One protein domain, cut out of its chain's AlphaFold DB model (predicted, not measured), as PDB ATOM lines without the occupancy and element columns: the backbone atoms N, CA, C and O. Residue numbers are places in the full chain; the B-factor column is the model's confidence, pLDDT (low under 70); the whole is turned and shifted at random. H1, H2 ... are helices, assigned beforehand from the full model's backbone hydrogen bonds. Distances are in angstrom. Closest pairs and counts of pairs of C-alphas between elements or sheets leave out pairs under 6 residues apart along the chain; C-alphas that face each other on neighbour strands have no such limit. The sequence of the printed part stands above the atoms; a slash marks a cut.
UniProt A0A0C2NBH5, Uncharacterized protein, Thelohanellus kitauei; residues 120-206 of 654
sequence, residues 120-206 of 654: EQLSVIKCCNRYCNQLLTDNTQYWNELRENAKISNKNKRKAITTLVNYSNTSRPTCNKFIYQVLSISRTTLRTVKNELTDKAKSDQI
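This is residues 120 to 206 of the 654 residues of an uncharacterized protein of Thelohanellus kitauei (UniProt A0A0C2NBH5). Look for a small body of crossed helices with a long helical arm: H3, H4 and H5 pack together as its core, the short H1 and H2 sit together at one end, and H6 crosses H4 and then runs out at the other end, where residues 198 to 206 stick out. The printed part has 87 residues with six named helices, H1 to H6 in order along the chain, and no named strand; its class is all helix. It is compact, with a radius of gyration of the C-alphas of 13.2 A, and spans 43 by 29 by 21 A, the length being made with the arm.

Find C-alpha 120 at (-26.976, -49.125, 24.318); from there H1 runs to residue 124. Next come H2, residues 132 to 138, and H3, residues 140 to 152, 18.9 A long. Find C-alpha 154 at (-19.447, -28.799, 35.651), where H4 begins; it runs 24.2 A to residue 170. H5 holds residues 176 to 183, 10.8 A long. H6, residues 187 to 206, is the longest helix at 28.9 A and ends at C-alpha 206, (-35.496, -6.388, 27.708).

Begin at the hub, H4 and H5, which touch three helices each. They form a helical hairpin, at a steep tilt of 43 degrees, opposite ways; their closest C-alphas, Leu 164 and Ile 179, are 6.7 A apart. H3 and H4 form another, touching through residues 146 to 151 and 156 to 160 alone, with the C-alphas of Ala 150 and Lys 157 closest at 3.8 A; their tilt of 37 degrees is only just steep. H3 touches H5 about perpendicular, at 76 degrees, closest at the C-alphas of Arg 147 and Leu 183, 5.5 A. H6 touches H4 with residues 190 to 197 alone, closest at the C-alphas of Val 193 and Arg 158, 6.7 A, and only just touches H5, with 3 pairs of C-alphas within 8 A, the closest those of Tyr 180 and Arg 187, 6.6 A. H1 touches H2, closest at the C-alphas of Ser 123 and Asn 133, 5.0 A. H2 is close to H5 but not clearly touching, the C-alphas of Cys 132 and Phe 178 being closest at 6.4 A. H1 and H6 are apart. In H3, H4, H5 and H6 every O i to N i+4 pair is within hydrogen-bond range; in H1 it is 0 of 1, with 1 of 2 O i to N i+3 pairs within range, and in H2 0 of 3, with 3 of 4.

The C-alphas of Gln 121 and Ile 206 are the two farthest apart, at 44.1 A. Without the free residues 198 to 206, the body spans 29 by 23 by 21 A. The printed part has no cut and no long link. Its mean pLDDT is 96.0, and no printed residue is under 70.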
ATOM      1  N   GLU A 120     -26.331 -47.926  24.861       95.81
ATOM      2  CA  GLU A 120     -26.976 -49.125  24.318       95.81
ATOM      3  C   GLU A 120     -28.054 -49.655  25.272       95.81
ATOM      4  O   GLU A 120     -29.138 -50.041  24.855       95.81
ATOM      5  N   GLN A 121     -27.813 -49.614  26.585       96.25
ATOM      6  CA  GLN A 121     -28.844 -49.978  27.563       96.25
ATOM      7  C   GLN A 121     -29.983 -48.955  27.601       96.25
ATOM      8  O   GLN A 121     -31.143 -49.318  27.804       96.25
ATOM      9  N   LEU A 122     -29.673 -47.667  27.431       96.50
ATOM     10  CA  LEU A 122     -30.701 -46.634  27.393       96.50
ATOM     11  C   LEU A 122     -31.587 -46.730  26.152       96.50
ATOM     12  O   LEU A 122     -32.776 -46.438  26.281       96.50
ATOM     13  N   SER A 123     -31.059 -47.130  24.993       96.12
ATOM     14  CA  SER A 123     -31.853 -47.225  23.761       96.12
ATOM     15  C   SER A 123     -33.000 -48.239  23.886       96.12
ATOM     16  O   SER A 123     -34.085 -47.997  23.362       96.12
ATOM     17  N   VAL A 124     -32.811 -49.304  24.677       95.88
ATOM     18  CA  VAL A 124     -33.825 -50.344  24.941       95.88
ATOM     19  C   VAL A 124     -34.889 -49.894  25.954       95.88
ATOM     20  O   VAL A 124     -36.038 -50.336  25.919       95.88
ATOM     21  N   ILE A 125     -34.544 -48.999  26.883       94.88
ATOM     22  CA  ILE A 125     -35.465 -48.566  27.940       94.88
ATOM     23  C   ILE A 125     -36.502 -47.600  27.358       94.88
ATOM     24  O   ILE A 125     -36.158 -46.624  26.702       94.88
ATOM     25  N   LYS A 126     -37.794 -47.770  27.663       94.06
ATOM     26  CA  LYS A 126     -38.808 -46.774  27.277       94.06
ATOM     27  C   LYS A 126     -38.674 -45.504  28.132       94.06
ATOM     28  O   LYS A 126     -38.916 -45.505  29.344       94.06
ATOM     29  N   CYS A 127     -38.307 -44.386  27.506       94.25
ATOM     30  CA  CYS A 127     -38.203 -43.097  28.195       94.25
ATOM     31  C   CYS A 127     -39.582 -42.467  28.454       94.25
ATOM     32  O   CYS A 127     -39.955 -42.233  29.607       94.25
ATOM     33  N   CYS A 128     -40.338 -42.222  27.383       95.25
ATOM     34  CA  CYS A 128     -41.655 -41.582  27.365       95.25
ATOM     35  C   CYS A 128     -42.457 -42.062  26.138       95.25
ATOM     36  O   CYS A 128     -41.935 -42.814  25.314       95.25
ATOM     37  N   ASN A 129     -43.698 -41.592  25.983       93.56
ATOM     38  CA  ASN A 129     -44.562 -41.954  24.847       93.56
ATOM     39  C   ASN A 129     -44.054 -41.447  23.485       93.56
ATOM     40  O   ASN A 129     -44.474 -41.961  22.460       93.56
ATOM     41  N   ARG A 130     -43.128 -40.479  23.464       91.25
ATOM     42  CA  ARG A 130     -42.513 -39.948  22.232       91.25
ATOM     43  C   ARG A 130     -41.297 -40.747  21.757       91.25
ATOM     44  O   ARG A 130     -40.602 -40.298  20.853       91.25
ATOM     45  N   TYR A 131     -40.996 -41.867  22.418       93.00
ATOM     46  CA  TYR A 131     -39.859 -42.729  22.095       93.00
ATOM     47  C   TYR A 131     -38.534 -41.963  21.952       93.00
ATOM     48  O   TYR A 131     -37.729 -42.271  21.083       93.00
ATOM     49  N   CYS A 132     -38.269 -40.976  22.826       96.31
ATOM     50  CA  CYS A 132     -37.052 -40.153  22.735       96.31
ATOM     51  C   CYS A 132     -35.754 -40.979  22.700       96.31
ATOM     52  O   CYS A 132     -34.769 -40.513  22.150       96.31
ATOM     53  N   ASN A 133     -35.752 -42.200  23.245       94.81
ATOM     54  CA  ASN A 133     -34.584 -43.082  23.219       94.81
ATOM     55  C   ASN A 133     -34.250 -43.640  21.826       94.81
ATOM     56  O   ASN A 133     -33.116 -44.059  21.635       94.81
ATOM     57  N   GLN A 134     -35.156 -43.563  20.843       94.25
ATOM     58  CA  GLN A 134     -34.824 -43.836  19.437       94.25
ATOM     59  C   GLN A 134     -33.787 -42.845  18.894       94.25
ATOM     60  O   GLN A 134     -32.979 -43.205  18.058       94.25
ATOM     61  N   LEU A 135     -33.693 -41.628  19.443       95.12
ATOM     62  CA  LEU A 135     -32.617 -40.710  19.053       95.12
ATOM     63  C   LEU A 135     -31.220 -41.269  19.351       95.12
ATOM     64  O   LEU A 135     -30.250 -40.854  18.724       95.12
ATOM     65  N   LEU A 136     -31.106 -42.194  20.311       96.25
ATOM     66  CA  LEU A 136     -29.831 -42.805  20.684       96.25
ATOM     67  C   LEU A 136     -29.322 -43.791  19.634       96.25
ATOM     68  O   LEU A 136     -28.107 -43.967  19.528       96.25
ATOM     69  N   THR A 137     -30.228 -44.417  18.877       95.12
ATOM     70  CA  THR A 137     -29.861 -45.348  17.803       95.12
ATOM     71  C   THR A 137     -29.379 -44.611  16.564       95.12
ATOM     72  O   THR A 137     -28.485 -45.102  15.888       95.12
ATOM     73  N   ASP A 138     -29.903 -43.411  16.314       93.50
ATOM     74  CA  ASP A 138     -29.605 -42.660  15.091       93.50
ATOM     75  C   ASP A 138     -28.168 -42.110  15.077       93.50
ATOM     76  O   ASP A 138     -27.554 -41.989  14.021       93.50
ATOM     77  N   ASN A 139     -27.611 -41.766  16.247       94.75
ATOM     78  CA  ASN A 139     -26.251 -41.226  16.352       94.75
ATOM     79  C   ASN A 139     -25.592 -41.555  17.702       94.75
ATOM     80  O   ASN A 139     -25.364 -40.684  18.544       94.75
ATOM     81  N   THR A 140     -25.298 -42.835  17.935       96.31
ATOM     82  CA  THR A 140     -24.713 -43.313  19.201       96.31
ATOM     83  C   THR A 140     -23.398 -42.607  19.559       96.31
ATOM     84  O   THR A 140     -23.177 -42.293  20.731       96.31
ATOM     85  N   GLN A 141     -22.554 -42.296  18.567       96.69
ATOM     86  CA  GLN A 141     -21.279 -41.608  18.783       96.69
ATOM     87  C   GLN A 141     -21.477 -40.204  19.371       96.69
ATOM     88  O   GLN A 141     -20.892 -39.901  20.412       96.69
ATOM     89  N   TYR A 142     -22.369 -39.393  18.794       97.12
ATOM     90  CA  TYR A 142     -22.681 -38.054  19.304       97.12
ATOM     91  C   TYR A 142     -23.118 -38.076  20.775       97.12
ATOM     92  O   TYR A 142     -22.663 -37.273  21.591       97.12
ATOM     93  N   TRP A 143     -23.982 -39.025  21.152       96.94
ATOM     94  CA  TRP A 143     -24.470 -39.126  22.530       96.94
ATOM     95  C   TRP A 143     -23.389 -39.574  23.516       96.94
ATOM     96  O   TRP A 143     -23.392 -39.123  24.668       96.94
ATOM     97  N   ASN A 144     -22.463 -40.428  23.077       96.44
ATOM     98  CA  ASN A 144     -21.296 -40.818  23.863       96.44
ATOM     99  C   ASN A 144     -20.341 -39.633  24.059       96.44
ATOM    100  O   ASN A 144     -20.002 -39.319  25.197       96.44
ATOM    101  N   GLU A 145     -20.001 -38.901  22.999       97.56
ATOM    102  CA  GLU A 145     -19.164 -37.699  23.092       97.56
ATOM    103  C   GLU A 145     -19.790 -36.643  24.010       97.56
ATOM    104  O   GLU A 145     -19.122 -36.069  24.870       97.56
ATOM    105  N   LEU A 146     -21.104 -36.427  23.907       97.62
ATOM    106  CA  LEU A 146     -21.813 -35.484  24.767       97.62
ATOM    107  C   LEU A 146     -21.801 -35.913  26.246       97.62
ATOM    108  O   LEU A 146     -21.679 -35.068  27.140       97.62
ATOM    109  N   ARG A 147     -21.894 -37.222  26.519       97.06
ATOM    110  CA  ARG A 147     -21.729 -37.789  27.867       97.06
ATOM    111  C   ARG A 147     -20.321 -37.590  28.400       97.06
ATOM    112  O   ARG A 147     -20.192 -37.170  29.550       97.06
ATOM    113  N   GLU A 148     -19.298 -37.891  27.607       96.62
ATOM    114  CA  GLU A 148     -17.904 -37.714  28.015       96.62
ATOM    115  C   GLU A 148     -17.608 -36.237  28.280       96.62
ATOM    116  O   GLU A 148     -17.145 -35.892  29.367       96.62
ATOM    117  N   ASN A 149     -18.047 -35.339  27.396       97.31
ATOM    118  CA  ASN A 149     -17.949 -33.895  27.597       97.31
ATOM    119  C   ASN A 149     -18.595 -33.450  28.917       97.31
ATOM    120  O   ASN A 149     -18.000 -32.691  29.687       97.31
ATOM    121  N   ALA A 150     -19.784 -33.963  29.240       97.31
ATOM    122  CA  ALA A 150     -20.466 -33.656  30.496       97.31
ATOM    123  C   ALA A 150     -19.761 -34.215  31.752       97.31
ATOM    124  O   ALA A 150     -20.033 -33.737  32.862       97.31
ATOM    125  N   LYS A 151     -18.879 -35.217  31.616       96.38
ATOM    126  CA  LYS A 151     -18.068 -35.754  32.722       96.38
ATOM    127  C   LYS A 151     -16.828 -34.906  33.011       96.38
ATOM    128  O   LYS A 151     -16.447 -34.849  34.175       96.38
ATOM    129  N   ILE A 152     -16.259 -34.231  32.006       97.25
ATOM    130  CA  ILE A 152     -15.004 -33.462  32.136       97.25
ATOM    131  C   ILE A 152     -15.115 -32.360  33.200       97.25
ATOM    132  O   ILE A 152     -14.247 -32.224  34.055       97.25
ATOM    133  N   SER A 153     -16.180 -31.553  33.175       97.31
ATOM    134  CA  SER A 153     -16.343 -30.448  34.129       97.31
ATOM    135  C   SER A 153     -17.806 -30.067  34.344       97.31
ATOM    136  O   SER A 153     -18.684 -30.372  33.535       97.31
ATOM    137  N   ASN A 154     -18.101 -29.339  35.428       96.38
ATOM    138  CA  ASN A 154     -19.447 -28.799  35.651       96.38
ATOM    139  C   ASN A 154     -19.841 -27.746  34.601       96.38
ATOM    140  O   ASN A 154     -21.019 -27.658  34.257       96.38
ATOM    141  N   LYS A 155     -18.871 -26.997  34.056       97.25
ATOM    142  CA  LYS A 155     -19.093 -26.059  32.946       97.25
ATOM    143  C   LYS A 155     -19.516 -26.812  31.681       97.25
ATOM    144  O   LYS A 155     -20.553 -26.491  31.107       97.25
ATOM    145  N   ASN A 156     -18.796 -27.875  31.318       98.12
ATOM    146  CA  ASN A 156     -19.127 -28.699  30.150       98.12
ATOM    147  C   ASN A 156     -20.443 -29.457  30.337       98.12
ATOM    148  O   ASN A 156     -21.224 -29.571  29.402       98.12
ATOM    149  N   LYS A 157     -20.747 -29.892  31.562       97.94
ATOM    150  CA  LYS A 157     -22.051 -30.464  31.914       97.94
ATOM    151  C   LYS A 157     -23.195 -29.486  31.666       97.94
ATOM    152  O   LYS A 157     -24.181 -29.862  31.047       97.94
ATOM    153  N   ARG A 158     -23.071 -28.237  32.133       98.06
ATOM    154  CA  ARG A 158     -24.067 -27.185  31.873       98.06
ATOM    155  C   ARG A 158     -24.179 -26.899  30.374       98.06
ATOM    156  O   ARG A 158     -25.293 -26.867  29.871       98.06
ATOM    157  N   LYS A 159     -23.051 -26.817  29.656       98.25
ATOM    158  CA  LYS A 159     -23.019 -26.658  28.192       98.25
ATOM    159  C   LYS A 159     -23.760 -27.795  27.478       98.25
ATOM    160  O   LYS A 159     -24.632 -27.513  26.670       98.25
ATOM    161  N   ALA A 160     -23.503 -29.051  27.841       98.25
ATOM    162  CA  ALA A 160     -24.189 -30.217  27.283       98.25
ATOM    163  C   ALA A 160     -25.702 -30.201  27.565       98.25
ATOM    164  O   ALA A 160     -26.496 -30.525  26.685       98.25
ATOM    165  N   ILE A 161     -26.119 -29.780  28.768       98.31
ATOM    166  CA  ILE A 161     -27.542 -29.586  29.089       98.31
ATOM    167  C   ILE A 161     -28.149 -28.526  28.173       98.31
ATOM    168  O   ILE A 161     -29.191 -28.782  27.576       98.31
ATOM    169  N   THR A 162     -27.500 -27.369  28.040       98.19
ATOM    170  CA  THR A 162     -27.953 -26.285  27.163       98.19
ATOM    171  C   THR A 162     -28.067 -26.748  25.716       98.19
ATOM    172  O   THR A 162     -29.094 -26.505  25.093       98.19
ATOM    173  N   THR A 163     -27.083 -27.491  25.200       97.94
ATOM    174  CA  THR A 163     -27.133 -28.077  23.854       97.94
ATOM    175  C   THR A 163     -28.367 -28.961  23.670       97.94
ATOM    176  O   THR A 163     -29.070 -28.801  22.678       97.94
ATOM    177  N   LEU A 164     -28.696 -29.833  24.633       97.56
ATOM    178  CA  LEU A 164     -29.883 -30.695  24.530       97.56
ATOM    179  C   LEU A 164     -31.204 -29.957  24.704       97.56
ATOM    180  O   LEU A 164     -32.189 -30.318  24.064       97.56
ATOM    181  N   VAL A 165     -31.246 -28.934  25.556       97.62
ATOM    182  CA  VAL A 165     -32.433 -28.086  25.692       97.62
ATOM    183  C   VAL A 165     -32.672 -27.306  24.399       97.62
ATOM    184  O   VAL A 165     -33.798 -27.291  23.914       97.62
ATOM    185  N   ASN A 166     -31.622 -26.751  23.794       96.69
ATOM    186  CA  ASN A 166     -31.718 -26.036  22.523       96.69
ATOM    187  C   ASN A 166     -32.109 -26.980  21.379       96.69
ATOM    188  O   ASN A 166     -33.056 -26.683  20.662       96.69
ATOM    189  N   TYR A 167     -31.476 -28.155  21.274       95.81
ATOM    190  CA  TYR A 167     -31.856 -29.202  20.315       95.81
ATOM    191  C   TYR A 167     -33.331 -29.606  20.460       95.81
ATOM    192  O   TYR A 167     -34.045 -29.781  19.472       95.81
ATOM    193  N   SER A 168     -33.808 -29.703  21.705       95.00
ATOM    194  CA  SER A 168     -35.206 -30.006  22.000       95.00
ATOM    195  C   SER A 168     -36.180 -28.929  21.523       95.00
ATOM    196  O   SER A 168     -37.347 -29.243  21.298       95.00
ATOM    197  N   ASN A 169     -35.733 -27.679  21.442       93.31
ATOM    198  CA  ASN A 169     -36.561 -26.555  21.027       93.31
ATOM    199  C   ASN A 169     -36.525 -26.358  19.504       93.31
ATOM    200  O   ASN A 169     -37.528 -25.933  18.943       93.31
ATOM    201  N   THR A 170     -35.405 -26.670  18.842       94.25
ATOM    202  CA  THR A 170     -35.216 -26.392  17.408       94.25
ATOM    203  C   THR A 170     -35.474 -27.585  16.496       94.25
ATOM    204  O   THR A 170     -35.981 -27.401  15.398       94.25
ATOM    205  N   SER A 171     -35.103 -28.800  16.912       91.81
ATOM    206  CA  SER A 171     -35.029 -29.955  16.003       91.81
ATOM    207  C   SER A 171     -36.127 -30.979  16.276       91.81
ATOM    208  O   SER A 171     -36.963 -31.259  15.421       91.81
ATOM    209  N   ARG A 172     -36.147 -31.554  17.483       91.19
ATOM    210  CA  ARG A 172     -37.132 -32.571  17.869       91.19
ATOM    211  C   ARG A 172     -37.426 -32.460  19.357       91.19
ATOM    212  O   ARG A 172     -36.494 -32.527  20.158       91.19
ATOM    213  N   PRO A 173     -38.700 -32.376  19.774       93.88
ATOM    214  CA  PRO A 173     -39.021 -32.168  21.174       93.88
ATOM    215  C   PRO A 173     -38.673 -33.402  22.015       93.88
ATOM    216  O   PRO A 173     -39.334 -34.443  21.953       93.88
ATOM    217  N   THR A 174     -37.644 -33.263  22.849       96.62
ATOM    218  CA  THR A 174     -37.197 -34.277  23.806       96.62
ATOM    219  C   THR A 174     -37.809 -34.034  25.184       96.62
ATOM    220  O   THR A 174     -38.071 -32.906  25.599       96.62
ATOM    221  N   CYS A 175     -38.072 -35.105  25.934       97.31
ATOM    222  CA  CYS A 175     -38.581 -34.965  27.296       97.31
ATOM    223  C   CYS A 175     -37.442 -34.755  28.310       97.31
ATOM    224  O   CYS A 175     -36.325 -35.231  28.126       97.31
ATOM    225  N   ASN A 176     -37.735 -34.133  29.456       97.50
ATOM    226  CA  ASN A 176     -36.740 -33.945  30.525       97.50
ATOM    227  C   ASN A 176     -36.108 -35.266  30.992       97.50
ATOM    228  O   ASN A 176     -34.934 -35.290  31.359       97.50
ATOM    229  N   LYS A 177     -36.882 -36.362  30.964       97.12
ATOM    230  CA  LYS A 177     -36.416 -37.706  31.330       97.12
ATOM    231  C   LYS A 177     -35.310 -38.212  30.424       97.12
ATOM    232  O   LYS A 177     -34.345 -38.769  30.933       97.12
ATOM    233  N   PHE A 178     -35.410 -37.929  29.134       97.62
ATOM    234  CA  PHE A 178     -34.373 -38.247  28.169       97.62
ATOM    235  C   PHE A 178     -33.075 -37.516  28.518       97.62
ATOM    236  O   PHE A 178     -32.058 -38.155  28.773       97.62
ATOM    237  N   ILE A 179     -33.140 -36.188  28.668       97.81
ATOM    238  CA  ILE A 179     -31.966 -35.342  28.936       97.81
ATOM    239  C   ILE A 179     -31.218 -35.804  30.193       97.81
ATOM    240  O   ILE A 179     -29.998 -35.976  30.160       97.81
ATOM    241  N   TYR A 180     -31.925 -36.047  31.307       96.62
ATOM    242  CA  TYR A 180     -31.235 -36.445  32.536       96.62
ATOM    243  C   TYR A 180     -30.728 -37.893  32.526       96.62
ATOM    244  O   TYR A 180     -29.733 -38.174  33.194       96.62
ATOM    245  N   GLN A 181     -31.371 -38.805  31.784       96.00
ATOM    246  CA  GLN A 181     -30.887 -40.180  31.609       96.00
ATOM    247  C   GLN A 181     -29.632 -40.212  30.735       96.00
ATOM    248  O   GLN A 181     -28.628 -40.817  31.116       96.00
ATOM    249  N   VAL A 182     -29.658 -39.506  29.603       97.12
ATOM    250  CA  VAL A 182     -28.520 -39.401  28.689       97.12
ATOM    251  C   VAL A 182     -27.345 -38.751  29.403       97.12
ATOM    252  O   VAL A 182     -26.316 -39.391  29.553       97.12
ATOM    253  N   LEU A 183     -27.486 -37.560  29.982       97.25
ATOM    254  CA  LEU A 183     -26.348 -36.890  30.626       97.25
ATOM    255  C   LEU A 183     -26.010 -37.432  32.027       97.25
ATOM    256  O   LEU A 183     -25.021 -37.023  32.634       97.25
ATOM    257  N   SER A 184     -26.813 -38.362  32.564       95.44
ATOM    258  CA  SER A 184     -26.674 -38.891  33.929       95.44
ATOM    259  C   SER A 184     -26.601 -37.790  35.000       95.44
ATOM    260  O   SER A 184     -25.744 -37.815  35.890       95.44
ATOM    261  N   ILE A 185     -27.498 -36.810  34.898       96.25
ATOM    262  CA  ILE A 185     -27.588 -35.645  35.792       96.25
ATOM    263  C   ILE A 185     -28.818 -35.728  36.699       96.25
ATOM    264  O   ILE A 185     -29.738 -36.512  36.474       96.25
ATOM    265  N   SER A 186     -28.850 -34.904  37.748       95.62
ATOM    266  CA  SER A 186     -30.032 -34.798  38.605       95.62
ATOM    267  C   SER A 186     -31.133 -33.963  37.940       95.62
ATOM    268  O   SER A 186     -30.854 -33.055  37.153       95.62
ATOM    269  N   ARG A 187     -32.394 -34.220  38.314       96.44
ATOM    270  CA  ARG A 187     -33.539 -33.390  37.894       96.44
ATOM    271  C   ARG A 187     -33.369 -31.930  38.321       96.44
ATOM    272  O   ARG A 187     -33.702 -31.037  37.552       96.44
ATOM    273  N   THR A 188     -32.817 -31.700  39.513       96.81
ATOM    274  CA  THR A 188     -32.551 -30.358  40.044       96.81
ATOM    275  C   THR A 188     -31.564 -29.605  39.163       96.81
ATOM    276  O   THR A 188     -31.844 -28.480  38.780       96.81
ATOM    277  N   THR A 189     -30.466 -30.246  38.748       97.50
ATOM    278  CA  THR A 189     -29.475 -29.635  37.846       97.50
ATOM    279  C   THR A 189     -30.101 -29.228  36.514       97.50
ATOM    280  O   THR A 189     -29.866 -28.118  36.048       97.50
ATOM    281  N   LEU A 190     -30.927 -30.095  35.918       98.06
ATOM    282  CA  LEU A 190     -31.644 -29.771  34.682       98.06
ATOM    283  C   LEU A 190     -32.602 -28.586  34.874       98.06
ATOM    284  O   LEU A 190     -32.649 -27.699  34.027       98.06
ATOM    285  N   ARG A 191     -33.347 -28.555  35.986       97.88
ATOM    286  CA  ARG A 191     -34.259 -27.450  36.318       97.88
ATOM    287  C   ARG A 191     -33.505 -26.128  36.467       97.88
ATOM    288  O   ARG A 191     -33.928 -25.142  35.885       97.88
ATOM    289  N   THR A 192     -32.381 -26.125  37.185       97.94
ATOM    290  CA  THR A 192     -31.540 -24.934  37.367       97.94
ATOM    291  C   THR A 192     -31.066 -24.371  36.028       97.94
ATOM    292  O   THR A 192     -31.271 -23.193  35.774       97.94
ATOM    293  N   VAL A 193     -30.521 -25.208  35.136       98.25
ATOM    294  CA  VAL A 193     -30.047 -24.737  33.821       98.25
ATOM    295  C   VAL A 193     -31.200 -24.237  32.945       98.25
ATOM    296  O   VAL A 193     -31.053 -23.240  32.251       98.25
ATOM    297  N   LYS A 194     -32.375 -24.880  32.985       97.75
ATOM    298  CA  LYS A 194     -33.553 -24.389  32.249       97.75
ATOM    299  C   LYS A 194     -34.026 -23.020  32.736       97.75
ATOM    300  O   LYS A 194     -34.390 -22.189  31.908       97.75
ATOM    301  N   ASN A 195     -34.006 -22.793  34.048       97.75
ATOM    302  CA  ASN A 195     -34.333 -21.490  34.618       97.75
ATOM    303  C   ASN A 195     -33.314 -20.440  34.160       97.75
ATOM    304  O   ASN A 195     -33.724 -19.436  33.600       97.75
ATOM    305  N   GLU A 196     -32.011 -20.732  34.252       97.56
ATOM    306  CA  GLU A 196     -30.949 -19.833  33.770       97.56
ATOM    307  C   GLU A 196     -31.117 -19.463  32.286       97.56
ATOM    308  O   GLU A 196     -30.941 -18.307  31.913       97.56
ATOM    309  N   LEU A 197     -31.501 -20.419  31.432       97.19
ATOM    310  CA  LEU A 197     -31.779 -20.151  30.015       97.19
ATOM    311  C   LEU A 197     -33.028 -19.284  29.811       97.19
ATOM    312  O   LEU A 197     -33.049 -18.445  28.917       97.19
ATOM    313  N   THR A 198     -34.055 -19.478  30.638       96.75
ATOM    314  CA  THR A 198     -35.286 -18.676  30.591       96.75
ATOM    315  C   THR A 198     -35.023 -17.247  31.062       96.75
ATOM    316  O   THR A 198     -35.496 -16.299  30.442       96.75
ATOM    317  N   ASP A 199     -34.243 -17.087  32.128       96.62
ATOM    318  CA  ASP A 199     -33.872 -15.786  32.683       96.62
ATOM    319  C   ASP A 199     -32.970 -15.020  31.710       96.62
ATOM    320  O   ASP A 199     -33.191 -13.832  31.476       96.62
ATOM    321  N   LYS A 200     -32.032 -15.715  31.050       96.62
ATOM    322  CA  LYS A 200     -31.220 -15.129  29.979       96.62
ATOM    323  C   LYS A 200     -32.081 -14.657  28.805       96.62
ATOM    324  O   LYS A 200     -31.942 -13.518  28.382       96.62
ATOM    325  N   ALA A 201     -33.023 -15.479  28.340       94.62
ATOM    326  CA  ALA A 201     -33.923 -15.098  27.249       94.62
ATOM    327  C   ALA A 201     -34.788 -13.869  27.591       94.62
ATOM    328  O   ALA A 201     -35.015 -13.020  26.733       94.62
ATOM    329  N   LYS A 202     -35.241 -13.741  28.846       94.62
ATOM    330  CA  LYS A 202     -35.969 -12.551  29.318       94.62
ATOM    331  C   LYS A 202     -35.075 -11.312  29.374       94.62
ATOM    332  O   LYS A 202     -35.516 -10.235  28.987       94.62
ATOM    333  N   SER A 203     -33.836 -11.462  29.842       94.12
ATOM    334  CA  SER A 203     -32.863 -10.366  29.884       94.12
ATOM    335  C   SER A 203     -32.542  -9.845  28.482       94.12
ATOM    336  O   SER A 203     -32.533  -8.634  28.269       94.12
ATOM    337  N   ASP A 204     -32.341 -10.750  27.522       90.88
ATOM    338  CA  ASP A 204     -32.032 -10.394  26.134       90.88
ATOM    339  C   ASP A 204     -33.221  -9.668  25.471       90.88
ATOM    340  O   ASP A 204     -33.023  -8.674  24.777       90.88
ATOM    341  N   GLN A 205     -34.464 -10.080  25.764       88.38
ATOM    342  CA  GLN A 205     -35.672  -9.388  25.286       88.38
ATOM    343  C   GLN A 205     -35.802  -7.954  25.826       88.38
ATOM    344  O   GLN A 205     -36.190  -7.048  25.085       88.38
ATOM    345  N   ILE A 206     -35.470  -7.728  27.102       86.62
ATOM    346  CA  ILE A 206     -35.496  -6.388  27.708       86.62
ATOM    347  C   ILE A 206     -34.443  -5.483  27.052       86.62
ATOM    348  O   ILE A 206     -34.738  -4.325  26.756       86.62
TER     349      ILE A 206